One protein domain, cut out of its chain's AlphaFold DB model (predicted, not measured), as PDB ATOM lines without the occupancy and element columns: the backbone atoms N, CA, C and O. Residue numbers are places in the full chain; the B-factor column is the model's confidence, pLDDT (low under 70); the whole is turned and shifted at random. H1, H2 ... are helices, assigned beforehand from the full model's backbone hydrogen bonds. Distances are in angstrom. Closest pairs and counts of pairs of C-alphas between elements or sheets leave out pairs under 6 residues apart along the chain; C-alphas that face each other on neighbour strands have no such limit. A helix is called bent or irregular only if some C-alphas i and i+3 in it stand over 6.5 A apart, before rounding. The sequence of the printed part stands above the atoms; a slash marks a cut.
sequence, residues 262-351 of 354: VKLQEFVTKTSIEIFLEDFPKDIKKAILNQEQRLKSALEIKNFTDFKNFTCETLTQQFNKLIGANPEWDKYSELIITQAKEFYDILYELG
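This is residues 262 to 351 of the 354 residues of an uncharacterized protein of Candidatus Altiarchaeales archaeon (UniProt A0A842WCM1). One long helix, H6, runs along most of the domain's length, and the shorter helices H2, H4 and H5 pack on it steeply or end-on, with the kinked helix H3 behind H2 and H5 and apart from H6. H1 and the last part of H6 lie at the same end of the long axis, as two separate helices. The printed part has 90 residues with six named helices, H1 to H6 in order along the chain, and no named strand; the class is all helix. The whole is compact, with a radius of gyration of the C-alphas of 12.7 A, yet elongated in outline, spanning 39 by 23 by 20 A.

Find C-alpha 262 at (585.891, 409.830, 374.710); from there H1 runs through residues 262 to 270. Next come H2, residues 273 to 276, and H3, residues 282 to 298, which begins at C-alpha 282 at (573.291, 436.157, 389.459) and is 23.5 A long from first to last C-alpha. H3 is irregular: C-alphas 290 and 293 are 7.9 A apart, and it has a kink of 58 degrees near residue 291. H4 follows at residues 304 to 309, then H5 at residues 312 to 322, 15.4 A long. H6, residues 329 to 349, is the longest at 30.1 A and ends at C-alpha 349 at (577.303, 404.954, 390.004).

Look first at H6, the hub, which touches H2, H4 and H5. With residues 329 to 337 alone it touches H5, opposite ways at a steep tilt of 62 degrees; the closest C-alphas, of Cys 312 and Ser 333, are 5.2 A apart. With residues 336 to 344 alone it touches H4, only just about perpendicular at 70.4 degrees, closest at the C-alphas of Lys 308 and Ile 337, 4.7 A. With residues 335 to 340 alone it touches H2, closest at the C-alphas of Phe 276 and Ile 336, 5.7 A. Moving outward, H3 touches H5 about perpendicular, at 82 degrees, with the C-alphas of Gln 291 and Leu 322 closest at 6.8 A. H3 touches H2 with residues 285 to 292 alone, the closest C-alphas being those of Glu 274 and Leu 289, 6.8 A. H1 only just touches H4, with 3 pairs of C-alphas within 8 A, the closest those of Val 268 and Phe 304, 6.8 A. H1 and H6 are apart. Every O i to N i+4 pair is within hydrogen-bond range in H1, H5 and H6; H3 has 11 of 13, H4 has 0 of 2 but 2 of 3 O i to N i+3 pairs, and H2 is too short for an i+4 pair.

The two C-alphas farthest apart, of Val 262 and Pro 327, are 40.5 A apart. The printed part has no cut and no long link; H5 to H6 is short, and the other links are tight. Mean pLDDT of the printed part is 87.5, with residues 270 to 271 and residue 351 under 70.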
ATOM      1  N   VAL A 262     584.998 408.696 374.999       77.31
ATOM      2  CA  VAL A 262     585.891 409.830 374.710       77.31
ATOM      3  C   VAL A 262     585.179 411.145 375.003       77.31
ATOM      4  O   VAL A 262     585.676 411.942 375.789       77.31
ATOM      5  N   LYS A 263     583.968 411.343 374.467       76.38
ATOM      6  CA  LYS A 263     583.142 412.516 374.803       76.38
ATOM      7  C   LYS A 263     582.845 412.598 376.295       76.38
ATOM      8  O   LYS A 263     582.668 413.688 376.822       76.38
ATOM      9  N   LEU A 264     582.755 411.455 376.968       75.12
ATOM     10  CA  LEU A 264     582.512 411.398 378.399       75.12
ATOM     11  C   LEU A 264     583.722 411.896 379.191       75.12
ATOM     12  O   LEU A 264     583.569 412.725 380.080       75.12
ATOM     13  N   GLN A 265     584.926 411.445 378.836       74.31
ATOM     14  CA  GLN A 265     586.162 411.979 379.408       74.31
ATOM     15  C   GLN A 265     586.304 413.473 379.112       74.31
ATOM     16  O   GLN A 265     586.637 414.249 380.004       74.31
ATOM     17  N   GLU A 266     585.983 413.903 377.890       76.69
ATOM     18  CA  GLU A 266     585.919 415.325 377.556       76.69
ATOM     19  C   GLU A 266     584.885 416.071 378.399       76.69
ATOM     20  O   GLU A 266     585.144 417.186 378.820       76.69
ATOM     21  N   PHE A 267     583.732 415.477 378.689       79.31
ATOM     22  CA  PHE A 267     582.726 416.079 379.554       79.31
ATOM     23  C   PHE A 267     583.239 416.244 380.988       79.31
ATOM     24  O   PHE A 267     583.141 417.334 381.548       79.31
ATOM     25  N   VAL A 268     583.845 415.209 381.570       76.56
ATOM     26  CA  VAL A 268     584.412 415.265 382.930       76.56
ATOM     27  C   VAL A 268     585.523 416.322 383.037       76.56
ATOM     28  O   VAL A 268     585.578 417.072 384.011       76.56
ATOM     29  N   THR A 269     586.346 416.449 381.996       74.31
ATOM     30  CA  THR A 269     587.505 417.360 381.967       74.31
ATOM     31  C   THR A 269     587.164 418.794 381.533       74.31
ATOM     32  O   THR A 269     587.739 419.751 382.046       74.31
ATOM     33  N   LYS A 270     586.220 418.994 380.601       68.81
ATOM     34  CA  LYS A 270     585.890 420.315 380.017       68.81
ATOM     35  C   LYS A 270     584.767 421.059 380.739       68.81
ATOM     36  O   LYS A 270     584.496 422.212 380.398       68.81
ATOM     37  N   THR A 271     584.085 420.448 381.705       68.12
ATOM     38  CA  THR A 271     582.895 421.078 382.293       68.12
ATOM     39  C   THR A 271     583.249 422.238 383.228       68.12
ATOM     40  O   THR A 271     584.221 422.222 383.993       68.12
ATOM     41  N   SER A 272     582.453 423.299 383.101       77.94
ATOM     42  CA  SER A 272     582.591 424.523 383.879       77.94
ATOM     43  C   SER A 272     582.080 424.336 385.307       77.94
ATOM     44  O   SER A 272     581.120 423.595 385.530       77.94
ATOM     45  N   ILE A 273     582.657 425.079 386.259       84.62
ATOM     46  CA  ILE A 273     582.110 425.207 387.622       84.62
ATOM     47  C   ILE A 273     580.642 425.672 387.614       84.62
ATOM     48  O   ILE A 273     579.931 425.455 388.589       84.62
ATOM     49  N   GLU A 274     580.156 426.250 386.502       84.81
ATOM     50  CA  GLU A 274     578.764 426.662 386.297       84.81
ATOM     51  C   GLU A 274     577.738 425.626 386.770       84.81
ATOM     52  O   GLU A 274     576.688 426.005 387.293       84.81
ATOM     53  N   ILE A 275     578.049 424.336 386.618       80.44
ATOM     54  CA  ILE A 275     577.156 423.238 386.991       80.44
ATOM     55  C   ILE A 275     576.790 423.231 388.484       80.44
ATOM     56  O   ILE A 275     575.733 422.720 388.844       80.44
ATOM     57  N   PHE A 276     577.611 423.859 389.334       84.00
ATOM     58  CA  PHE A 276     577.375 423.987 390.774       84.00
ATOM     59  C   PHE A 276     576.735 425.315 391.193       84.00
ATOM     60  O   PHE A 276     576.374 425.506 392.356       84.00
ATOM     61  N   LEU A 277     576.615 426.262 390.259       85.62
ATOM     62  CA  LEU A 277     576.237 427.648 390.542       85.62
ATOM     63  C   LEU A 277     574.772 427.953 390.214       85.62
ATOM     64  O   LEU A 277     574.386 429.118 390.165       85.62
ATOM     65  N   GLU A 278     573.950 426.941 389.929       78.94
ATOM     66  CA  GLU A 278     572.557 427.150 389.513       78.94
ATOM     67  C   GLU A 278     571.726 427.876 390.583       78.94
ATOM     68  O   GLU A 278     570.914 428.737 390.254       78.94
ATOM     69  N   ASP A 279     571.994 427.586 391.858       80.69
ATOM     70  CA  ASP A 279     571.277 428.155 393.005       80.69
ATOM     71  C   ASP A 279     571.914 429.455 393.543       80.69
ATOM     72  O   ASP A 279     571.531 429.951 394.603       80.69
ATOM     73  N   PHE A 280     572.907 430.010 392.840       88.50
ATOM     74  CA  PHE A 280     573.659 431.178 393.300       88.50
ATOM     75  C   PHE A 280     573.021 432.483 392.803       88.50
ATOM     76  O   PHE A 280     572.483 432.525 391.691       88.50
ATOM     77  N   PRO A 281     573.142 433.595 393.558       90.94
ATOM     78  CA  PRO A 281     572.765 434.909 393.054       90.94
ATOM     79  C   PRO A 281     573.496 435.232 391.750       90.94
ATOM     80  O   PRO A 281     574.680 434.926 391.586       90.94
ATOM     81  N   LYS A 282     572.798 435.893 390.821       90.44
ATOM     82  CA  LYS A 282     573.291 436.157 389.459       90.44
ATOM     83  C   LYS A 282     574.659 436.848 389.438       90.44
ATOM     84  O   LYS A 282     575.512 436.478 388.630       90.44
ATOM     85  N   ASP A 283     574.872 437.810 390.331       90.81
ATOM     86  CA  ASP A 283     576.120 438.575 390.401       90.81
ATOM     87  C   ASP A 283     577.281 437.722 390.918       90.81
ATOM     88  O   ASP A 283     578.362 437.735 390.331       90.81
ATOM     89  N   ILE A 284     577.031 436.897 391.939       92.06
ATOM     90  CA  ILE A 284     578.009 435.944 392.479       92.06
ATOM     91  C   ILE A 284     578.370 434.896 391.426       92.06
ATOM     92  O   ILE A 284     579.552 434.675 391.157       92.06
ATOM     93  N   LYS A 285     577.366 434.305 390.764       92.12
ATOM     94  CA  LYS A 285     577.571 433.351 389.667       92.12
ATOM     95  C   LYS A 285     578.468 433.956 388.586       92.12
ATOM     96  O   LYS A 285     579.447 433.337 388.178       92.12
ATOM     97  N   LYS A 286     578.172 435.182 388.143       92.88
ATOM     98  CA  LYS A 286     578.972 435.880 387.127       92.88
ATOM     99  C   LYS A 286     580.403 436.146 387.604       92.88
ATOM    100  O   LYS A 286     581.337 435.979 386.824       92.88
ATOM    101  N   ALA A 287     580.583 436.532 388.866       92.38
ATOM    102  CA  ALA A 287     581.901 436.791 389.438       92.38
ATOM    103  C   ALA A 287     582.777 435.528 389.472       92.38
ATOM    104  O   ALA A 287     583.930 435.577 389.042       92.38
ATOM    105  N   ILE A 288     582.213 434.391 389.898       92.06
ATOM    106  CA  ILE A 288     582.910 433.097 389.922       92.06
ATOM    107  C   ILE A 288     583.278 432.653 388.502       92.06
ATOM    108  O   ILE A 288     584.430 432.303 388.254       92.06
ATOM    109  N   LEU A 289     582.337 432.717 387.554       92.12
ATOM    110  CA  LEU A 289     582.583 432.305 386.166       92.12
ATOM    111  C   LEU A 289     583.677 433.142 385.490       92.12
ATOM    112  O   LEU A 289     584.520 432.599 384.782       92.12
ATOM    113  N   ASN A 290     583.724 434.450 385.757       94.38
ATOM    114  CA  ASN A 290     584.773 435.324 385.227       94.38
ATOM    115  C   ASN A 290     586.178 434.968 385.747       94.38
ATOM    116  O   ASN A 290     587.165 435.260 385.074       94.38
ATOM    117  N   GLN A 291     586.281 434.362 386.935       94.06
ATOM    118  CA  GLN A 291     587.553 433.960 387.546       94.06
ATOM    119  C   GLN A 291     587.819 432.451 387.450       94.06
ATOM    120  O   GLN A 291     588.827 431.984 387.977       94.06
ATOM    121  N   GLU A 292     586.967 431.686 386.760       91.50
ATOM    122  CA  GLU A 292     586.998 430.220 386.773       91.50
ATOM    123  C   GLU A 292     588.372 429.651 386.402       91.50
ATOM    124  O   GLU A 292     588.894 428.791 387.106       91.50
ATOM    125  N   GLN A 293     588.987 430.148 385.325       90.56
ATOM    126  CA  GLN A 293     590.293 429.657 384.877       90.56
ATOM    127  C   GLN A 293     591.388 429.914 385.915       90.56
ATOM    128  O   GLN A 293     592.224 429.054 386.169       90.56
ATOM    129  N   ARG A 294     591.362 431.081 386.569       92.44
ATOM    130  CA  ARG A 294     592.335 431.413 387.618       92.44
ATOM    131  C   ARG A 294     592.114 430.575 388.869       92.44
ATOM    132  O   ARG A 294     593.088 430.141 389.472       92.44
ATOM    133  N   LEU A 295     590.854 430.328 389.227       91.56
ATOM    134  CA  LEU A 295     590.483 429.460 390.340       91.56
ATOM    135  C   LEU A 295     590.950 428.021 390.093       91.56
ATOM    136  O   LEU A 295     591.590 427.437 390.962       91.56
ATOM    137  N   LYS A 296     590.687 427.483 388.894       90.50
ATOM    138  CA  LYS A 296     591.117 426.137 388.500       90.50
ATOM    139  C   LYS A 296     592.634 425.991 388.558       90.50
ATOM    140  O   LYS A 296     593.118 425.043 389.163       90.50
ATOM    141  N   SER A 297     593.380 426.958 388.023       90.81
ATOM    142  CA  SER A 297     594.844 426.945 388.092       90.81
ATOM    143  C   SER A 297     595.378 427.079 389.520       90.81
ATOM    144  O   SER A 297     596.337 426.401 389.868       90.81
ATOM    145  N   ALA A 298     594.776 427.932 390.355       90.19
ATOM    146  CA  ALA A 298     595.226 428.154 391.733       90.19
ATOM    147  C   ALA A 298     595.023 426.934 392.644       90.19
ATOM    148  O   ALA A 298     595.767 426.762 393.604       90.19
ATOM    149  N   LEU A 299     594.007 426.120 392.353       90.12
ATOM    150  CA  LEU A 299     593.670 424.910 393.100       90.12
ATOM    151  C   LEU A 299     594.119 423.624 392.390       90.12
ATOM    152  O   LEU A 299     593.802 422.541 392.862       90.12
ATOM    153  N   GLU A 300     594.825 423.729 391.261       89.75
ATOM    154  CA  GLU A 300     595.246 422.588 390.432       89.75
ATOM    155  C   GLU A 300     594.089 421.646 390.031       89.75
ATOM    156  O   GLU A 300     594.250 420.433 389.895       89.75
ATOM    157  N   ILE A 301     592.905 422.221 389.813       87.62
ATOM    158  CA  ILE A 301     591.682 421.496 389.457       87.62
ATOM    159  C   ILE A 301     591.755 421.056 387.998       87.62
ATOM    160  O   ILE A 301     591.847 421.890 387.092       87.62
ATOM    161  N   LYS A 302     591.652 419.746 387.769       84.44
ATOM    162  CA  LYS A 302     591.644 419.136 386.432       84.44
ATOM    163  C   LYS A 302     590.222 418.834 385.977       84.44
ATOM    164  O   LYS A 302     589.882 419.106 384.828       84.44
ATOM    165  N   ASN A 303     589.394 418.345 386.895       84.38
ATOM    166  CA  ASN A 303     588.002 417.970 386.675       84.38
ATOM    167  C   ASN A 303     587.092 418.784 387.593       84.38
ATOM    168  O   ASN A 303     587.441 419.104 388.727       84.38
ATOM    169  N   PHE A 304     585.871 419.093 387.156       82.06
ATOM    170  CA  PHE A 304     584.926 419.823 388.012       82.06
ATOM    171  C   PHE A 304     584.515 419.025 389.266       82.06
ATOM    172  O   PHE A 304     584.025 419.595 390.229       82.06
ATOM    173  N   THR A 305     584.721 417.712 389.307       85.31
ATOM    174  CA  THR A 305     584.513 416.907 390.519       85.31
ATOM    175  C   THR A 305     585.622 417.076 391.553       85.31
ATOM    176  O   THR A 305     585.387 416.772 392.721       85.31
ATOM    177  N   ASP A 306     586.796 417.606 391.187       89.31
ATOM    178  CA  ASP A 306     587.932 417.769 392.111       89.31
ATOM    179  C   ASP A 306     587.624 418.746 393.244       89.31
ATOM    180  O   ASP A 306     588.218 418.645 394.316       89.31
ATOM    181  N   PHE A 307     586.648 419.641 393.052       89.56
ATOM    182  CA  PHE A 307     586.167 420.548 394.095       89.56
ATOM    183  C   PHE A 307     585.774 419.810 395.390       89.56
ATOM    184  O   PHE A 307     585.895 420.383 396.469       89.56
ATOM    185  N   LYS A 308     585.382 418.528 395.315       91.19
ATOM    186  CA  LYS A 308     585.053 417.695 396.484       91.19
ATOM    187  C   LYS A 308     586.242 417.440 397.426       91.19
ATOM    188  O   LYS A 308     586.033 417.042 398.567       91.19
ATOM    189  N   ASN A 309     587.472 417.590 396.929       92.50
ATOM    190  CA  ASN A 309     588.700 417.242 397.648       92.50
ATOM    191  C   ASN A 309     589.236 418.402 398.506       92.50
ATOM    192  O   ASN A 309     590.229 418.229 399.208       92.50
ATOM    193  N   PHE A 310     588.605 419.576 398.447       93.50
ATOM    194  CA  PHE A 310     589.028 420.763 399.189       93.50
ATOM    195  C   PHE A 310     588.157 420.994 400.421       93.50
ATOM    196  O   PHE A 310     587.013 420.548 400.496       93.50
ATOM    197  N   THR A 311     588.699 421.731 401.388       93.56
ATOM    198  CA  THR A 311     587.935 422.208 402.543       93.56
ATOM    199  C   THR A 311     587.237 423.528 402.217       93.56
ATOM    200  O   THR A 311     587.679 424.282 401.340       93.56
ATOM    201  N   CYS A 312     586.163 423.838 402.953       93.62
ATOM    202  CA  CYS A 312     585.468 425.122 402.821       93.62
ATOM    203  C   CYS A 312     586.430 426.298 403.008       93.62
ATOM    204  O   CYS A 312     586.417 427.222 402.204       93.62
ATOM    205  N   GLU A 313     587.324 426.219 403.997       94.12
ATOM    206  CA  GLU A 313     588.320 427.256 404.274       94.12
ATOM    207  C   GLU A 313     589.223 427.530 403.067       94.12
ATOM    208  O   GLU A 313     589.403 428.685 402.679       94.12
ATOM    209  N   THR A 314     589.765 426.483 402.436       94.75
ATOM    210  CA  THR A 314     590.652 426.636 401.274       94.75
ATOM    211  C   THR A 314     589.927 427.306 400.112       94.75
ATOM    212  O   THR A 314     590.456 428.237 399.499       94.75
ATOM    213  N   LEU A 315     588.704 426.864 399.817       93.56
ATOM    214  CA  LEU A 315     587.931 427.401 398.703       93.56
ATOM    215  C   LEU A 315     587.479 428.849 398.976       93.56
ATOM    216  O   LEU A 315     587.629 429.713 398.108       93.56
ATOM    217  N   THR A 316     587.057 429.154 400.206       95.06
ATOM    218  CA  THR A 316     586.717 430.513 400.651       95.06
ATOM    219  C   THR A 316     587.912 431.456 400.556       95.06
ATOM    220  O   THR A 316     587.774 432.584 400.076       95.06
ATOM    221  N   GLN A 317     589.104 431.021 400.969       95.19
ATOM    222  CA  GLN A 317     590.321 431.827 400.843       95.19
ATOM    223  C   GLN A 317     590.614 432.183 399.381       95.19
ATOM    224  O   GLN A 317     590.964 433.330 399.090       95.19
ATOM    225  N   GLN A 318     590.421 431.246 398.447       94.88
ATOM    226  CA  GLN A 318     590.602 431.536 397.023       94.88
ATOM    227  C   GLN A 318     589.536 432.486 396.477       94.88
ATOM    228  O   GLN A 318     589.881 433.397 395.723       94.88
ATOM    229  N   PHE A 319     588.270 432.347 396.879       94.88
ATOM    230  CA  PHE A 319     587.233 433.306 396.488       94.88
ATOM    231  C   PHE A 319     587.518 434.714 397.015       94.88
ATOM    232  O   PHE A 319     587.487 435.672 396.241       94.88
ATOM    233  N   ASN A 320     587.901 434.840 398.288       94.06
ATOM    234  CA  ASN A 320     588.320 436.111 398.877       94.06
ATOM    235  C   ASN A 320     589.485 436.746 398.105       94.06
ATOM    236  O   ASN A 320     589.474 437.949 397.851       94.06
ATOM    237  N   LYS A 321     590.470 435.938 397.700       94.62
ATOM    238  CA  LYS A 321     591.658 436.398 396.969       94.62
ATOM    239  C   LYS A 321     591.358 436.818 395.527       94.62
ATOM    240  O   LYS A 321     591.931 437.794 395.052       94.62
ATOM    241  N   LEU A 322     590.524 436.065 394.811       93.25
ATOM    242  CA  LEU A 322     590.301 436.250 393.369       93.25
ATOM    243  C   LEU A 322     589.135 437.187 393.043       93.25
ATOM    244  O   LEU A 322     589.158 437.841 392.000       93.25
ATOM    245  N   ILE A 323     588.112 437.223 393.898       93.12
ATOM    246  CA  ILE A 323     586.866 437.963 393.662       93.12
ATOM    247  C   ILE A 323     586.738 439.143 394.632       93.12
ATOM    248  O   ILE A 323     586.294 440.216 394.228       93.12
ATOM    249  N   GLY A 324     587.151 438.960 395.888       91.00
ATOM    250  CA  GLY A 324     587.053 439.958 396.955       91.00
ATOM    251  C   GLY A 324     586.285 439.436 398.166       91.00
ATOM    252  O   GLY A 324     585.656 438.381 398.105       91.00
ATOM    253  N   ALA A 325     586.342 440.171 399.277       90.31
ATOM    254  CA  ALA A 325     585.724 439.754 400.532       90.31
ATOM    255  C   ALA A 325     584.193 439.652 400.426       90.31
ATOM    256  O   ALA A 325     583.531 440.609 400.027       90.31
ATOM    257  N   ASN A 326     583.632 438.507 400.816       90.62
ATOM    258  CA  ASN A 326     582.189 438.316 400.958       90.62
ATOM    259  C   ASN A 326     581.908 437.412 402.172       90.62
ATOM    260  O   ASN A 326     582.477 436.320 402.247       90.62
ATOM    261  N   PRO A 327     581.034 437.824 403.108       90.19
ATOM    262  CA  PRO A 327     580.691 437.016 404.281       90.19
ATOM    263  C   PRO A 327     579.997 435.689 403.932       90.19
ATOM    264  O   PRO A 327     579.982 434.775 404.747       90.19
ATOM    265  N   GLU A 328     579.426 435.560 402.736       93.12
ATOM    266  CA  GLU A 328     578.721 434.352 402.305       93.12
ATOM    267  C   GLU A 328     579.633 433.314 401.638       93.12
ATOM    268  O   GLU A 328     579.152 432.245 401.255       93.12
ATOM    269  N   TRP A 329     580.939 433.583 401.488       93.75
ATOM    270  CA  TRP A 329     581.827 432.651 400.790       93.75
ATOM    271  C   TRP A 329     581.900 431.277 401.434       93.75
ATOM    272  O   TRP A 329     581.912 430.302 400.696       93.75
ATOM    273  N   ASP A 330     581.861 431.171 402.762       92.38
ATOM    274  CA  ASP A 330     581.874 429.863 403.426       92.38
ATOM    275  C   ASP A 330     580.670 429.009 403.033       92.38
ATOM    276  O   ASP A 330     580.825 427.849 402.649       92.38
ATOM    277  N   LYS A 331     579.481 429.615 403.013       92.75
ATOM    278  CA  LYS A 331     578.247 428.959 402.567       92.75
ATOM    279  C   LYS A 331     578.338 428.537 401.099       92.75
ATOM    280  O   LYS A 331     577.920 427.440 400.734       92.75
ATOM    281  N   TYR A 332     578.863 429.403 400.236       93.38
ATOM    282  CA  TYR A 332     579.021 429.100 398.814       93.38
ATOM    283  C   TYR A 332     580.063 428.009 398.551       93.38
ATOM    284  O   TYR A 332     579.833 427.133 397.718       93.38
ATOM    285  N   SER A 333     581.172 428.024 399.285       93.62
ATOM    286  CA  SER A 333     582.202 426.990 399.243       93.62
ATOM    287  C   SER A 333     581.635 425.634 399.654       93.62
ATOM    288  O   SER A 333     581.797 424.659 398.922       93.62
ATOM    289  N   GLU A 334     580.899 425.579 400.767       93.44
ATOM    290  CA  GLU A 334     580.234 424.360 401.241       93.44
ATOM    291  C   GLU A 334     579.257 423.800 400.200       93.44
ATOM    292  O   GLU A 334     579.262 422.597 399.916       93.44
ATOM    293  N   LEU A 335     578.462 424.670 399.569       89.62
ATOM    294  CA  LEU A 335     577.539 424.283 398.502       89.62
ATOM    295  C   LEU A 335     578.266 423.698 397.288       89.62
ATOM    296  O   LEU A 335     577.795 422.709 396.730       89.62
ATOM    297  N   ILE A 336     579.385 424.289 396.866       91.19
ATOM    298  CA  ILE A 336     580.170 423.788 395.728       91.19
ATOM    299  C   ILE A 336     580.793 422.433 396.061       91.19
ATOM    300  O   ILE A 336     580.687 421.511 395.258       91.19
ATOM    301  N   ILE A 337     581.393 422.286 397.244       92.00
ATOM    302  CA  ILE A 337     582.038 421.039 397.681       92.00
ATOM    303  C   ILE A 337     581.008 419.909 397.783       92.00
ATOM    304  O   ILE A 337     581.227 418.816 397.257       92.00
ATOM    305  N   THR A 338     579.861 420.183 398.410       88.88
ATOM    306  CA  THR A 338     578.771 419.208 398.554       88.88
ATOM    307  C   THR A 338     578.258 418.765 397.191       88.88
ATOM    308  O   THR A 338     578.159 417.569 396.924       88.88
ATOM    309  N   GLN A 339     578.011 419.716 396.286       86.56
ATOM    310  CA  GLN A 339     577.563 419.395 394.934       86.56
ATOM    311  C   GLN A 339     578.624 418.621 394.150       86.56
ATOM    312  O   GLN A 339     578.295 417.641 393.491       86.56
ATOM    313  N   ALA A 340     579.898 418.993 394.242       89.00
ATOM    314  CA  ALA A 340     580.971 418.262 393.578       89.00
ATOM    315  C   ALA A 340     581.058 416.805 394.052       89.00
ATOM    316  O   ALA A 340     581.273 415.908 393.235       89.00
ATOM    317  N   LYS A 341     580.831 416.562 395.348       89.06
ATOM    318  CA  LYS A 341     580.779 415.215 395.921       89.06
ATOM    319  C   LYS A 341     579.592 414.409 395.391       89.06
ATOM    320  O   LYS A 341     579.791 413.314 394.886       89.06
ATOM    321  N   GLU A 342     578.385 414.966 395.428       84.00
ATOM    322  CA  GLU A 342     577.188 414.288 394.911       84.00
ATOM    323  C   GLU A 342     577.303 413.974 393.413       84.00
ATOM    324  O   GLU A 342     576.917 412.898 392.960       84.00
ATOM    325  N   PHE A 343     577.857 414.905 392.632       84.19
ATOM    326  CA  PHE A 343     578.103 414.686 391.210       84.19
ATOM    327  C   PHE A 343     579.122 413.577 390.983       84.19
ATOM    328  O   PHE A 343     578.908 412.734 390.115       84.19
ATOM    329  N   TYR A 344     580.202 413.555 391.765       87.00
ATOM    330  CA  TYR A 344     581.170 412.469 391.719       87.00
ATOM    331  C   TYR A 344     580.510 411.118 392.004       87.00
ATOM    332  O   TYR A 344     580.709 410.183 391.236       87.00
ATOM    333  N   ASP A 345     579.682 411.032 393.046       85.62
ATOM    334  CA  ASP A 345     578.992 409.795 393.419       85.62
ATOM    335  C   ASP A 345     578.050 409.320 392.296       85.62
ATOM    336  O   ASP A 345     578.063 408.147 391.928       85.62
ATOM    337  N   ILE A 346     577.300 410.230 391.659       80.94
ATOM    338  CA  ILE A 346     576.418 409.893 390.526       80.94
ATOM    339  C   ILE A 346     577.219 409.431 389.301       80.94
ATOM    340  O   ILE A 346     576.834 408.470 388.632       80.94
ATOM    341  N   LEU A 347     578.328 410.103 388.978       79.88
ATOM    342  CA  LEU A 347     579.210 409.686 387.883       79.88
ATOM    343  C   LEU A 347     579.824 408.309 388.176       79.88
ATOM    344  O   LEU A 347     579.848 407.449 387.293       79.88
ATOM    345  N   TYR A 348     580.216 408.061 389.424       83.38
ATOM    346  CA  TYR A 348     580.724 406.773 389.877       83.38
ATOM    347  C   TYR A 348     579.674 405.657 389.765       83.38
ATOM    348  O   TYR A 348     579.970 404.590 389.225       83.38
ATOM    349  N   GLU A 349     578.424 405.898 390.179       77.94
ATOM    350  CA  GLU A 349     577.303 404.954 390.004       77.94
ATOM    351  C   GLU A 349     577.047 404.629 388.525       77.94
ATOM    352  O   GLU A 349     576.778 403.485 388.145       77.94
ATOM    353  N   LEU A 350     577.219 405.622 387.653       72.25
ATOM    354  CA  LEU A 350     577.180 405.435 386.204       72.25
ATOM    355  C   LEU A 350     578.398 404.655 385.668       72.25
ATOM    356  O   LEU A 350     578.482 404.385 384.472       72.25
ATOM    357  N   GLY A 351     579.306 404.207 386.539       67.56
ATOM    358  CA  GLY A 351     580.534 403.492 386.201       67.56
ATOM    359  C   GLY A 351     581.560 404.366 385.498       67.56
ATOM    360  O   GLY A 351     582.340 403.850 384.700       67.56
TER     361      GLY A 351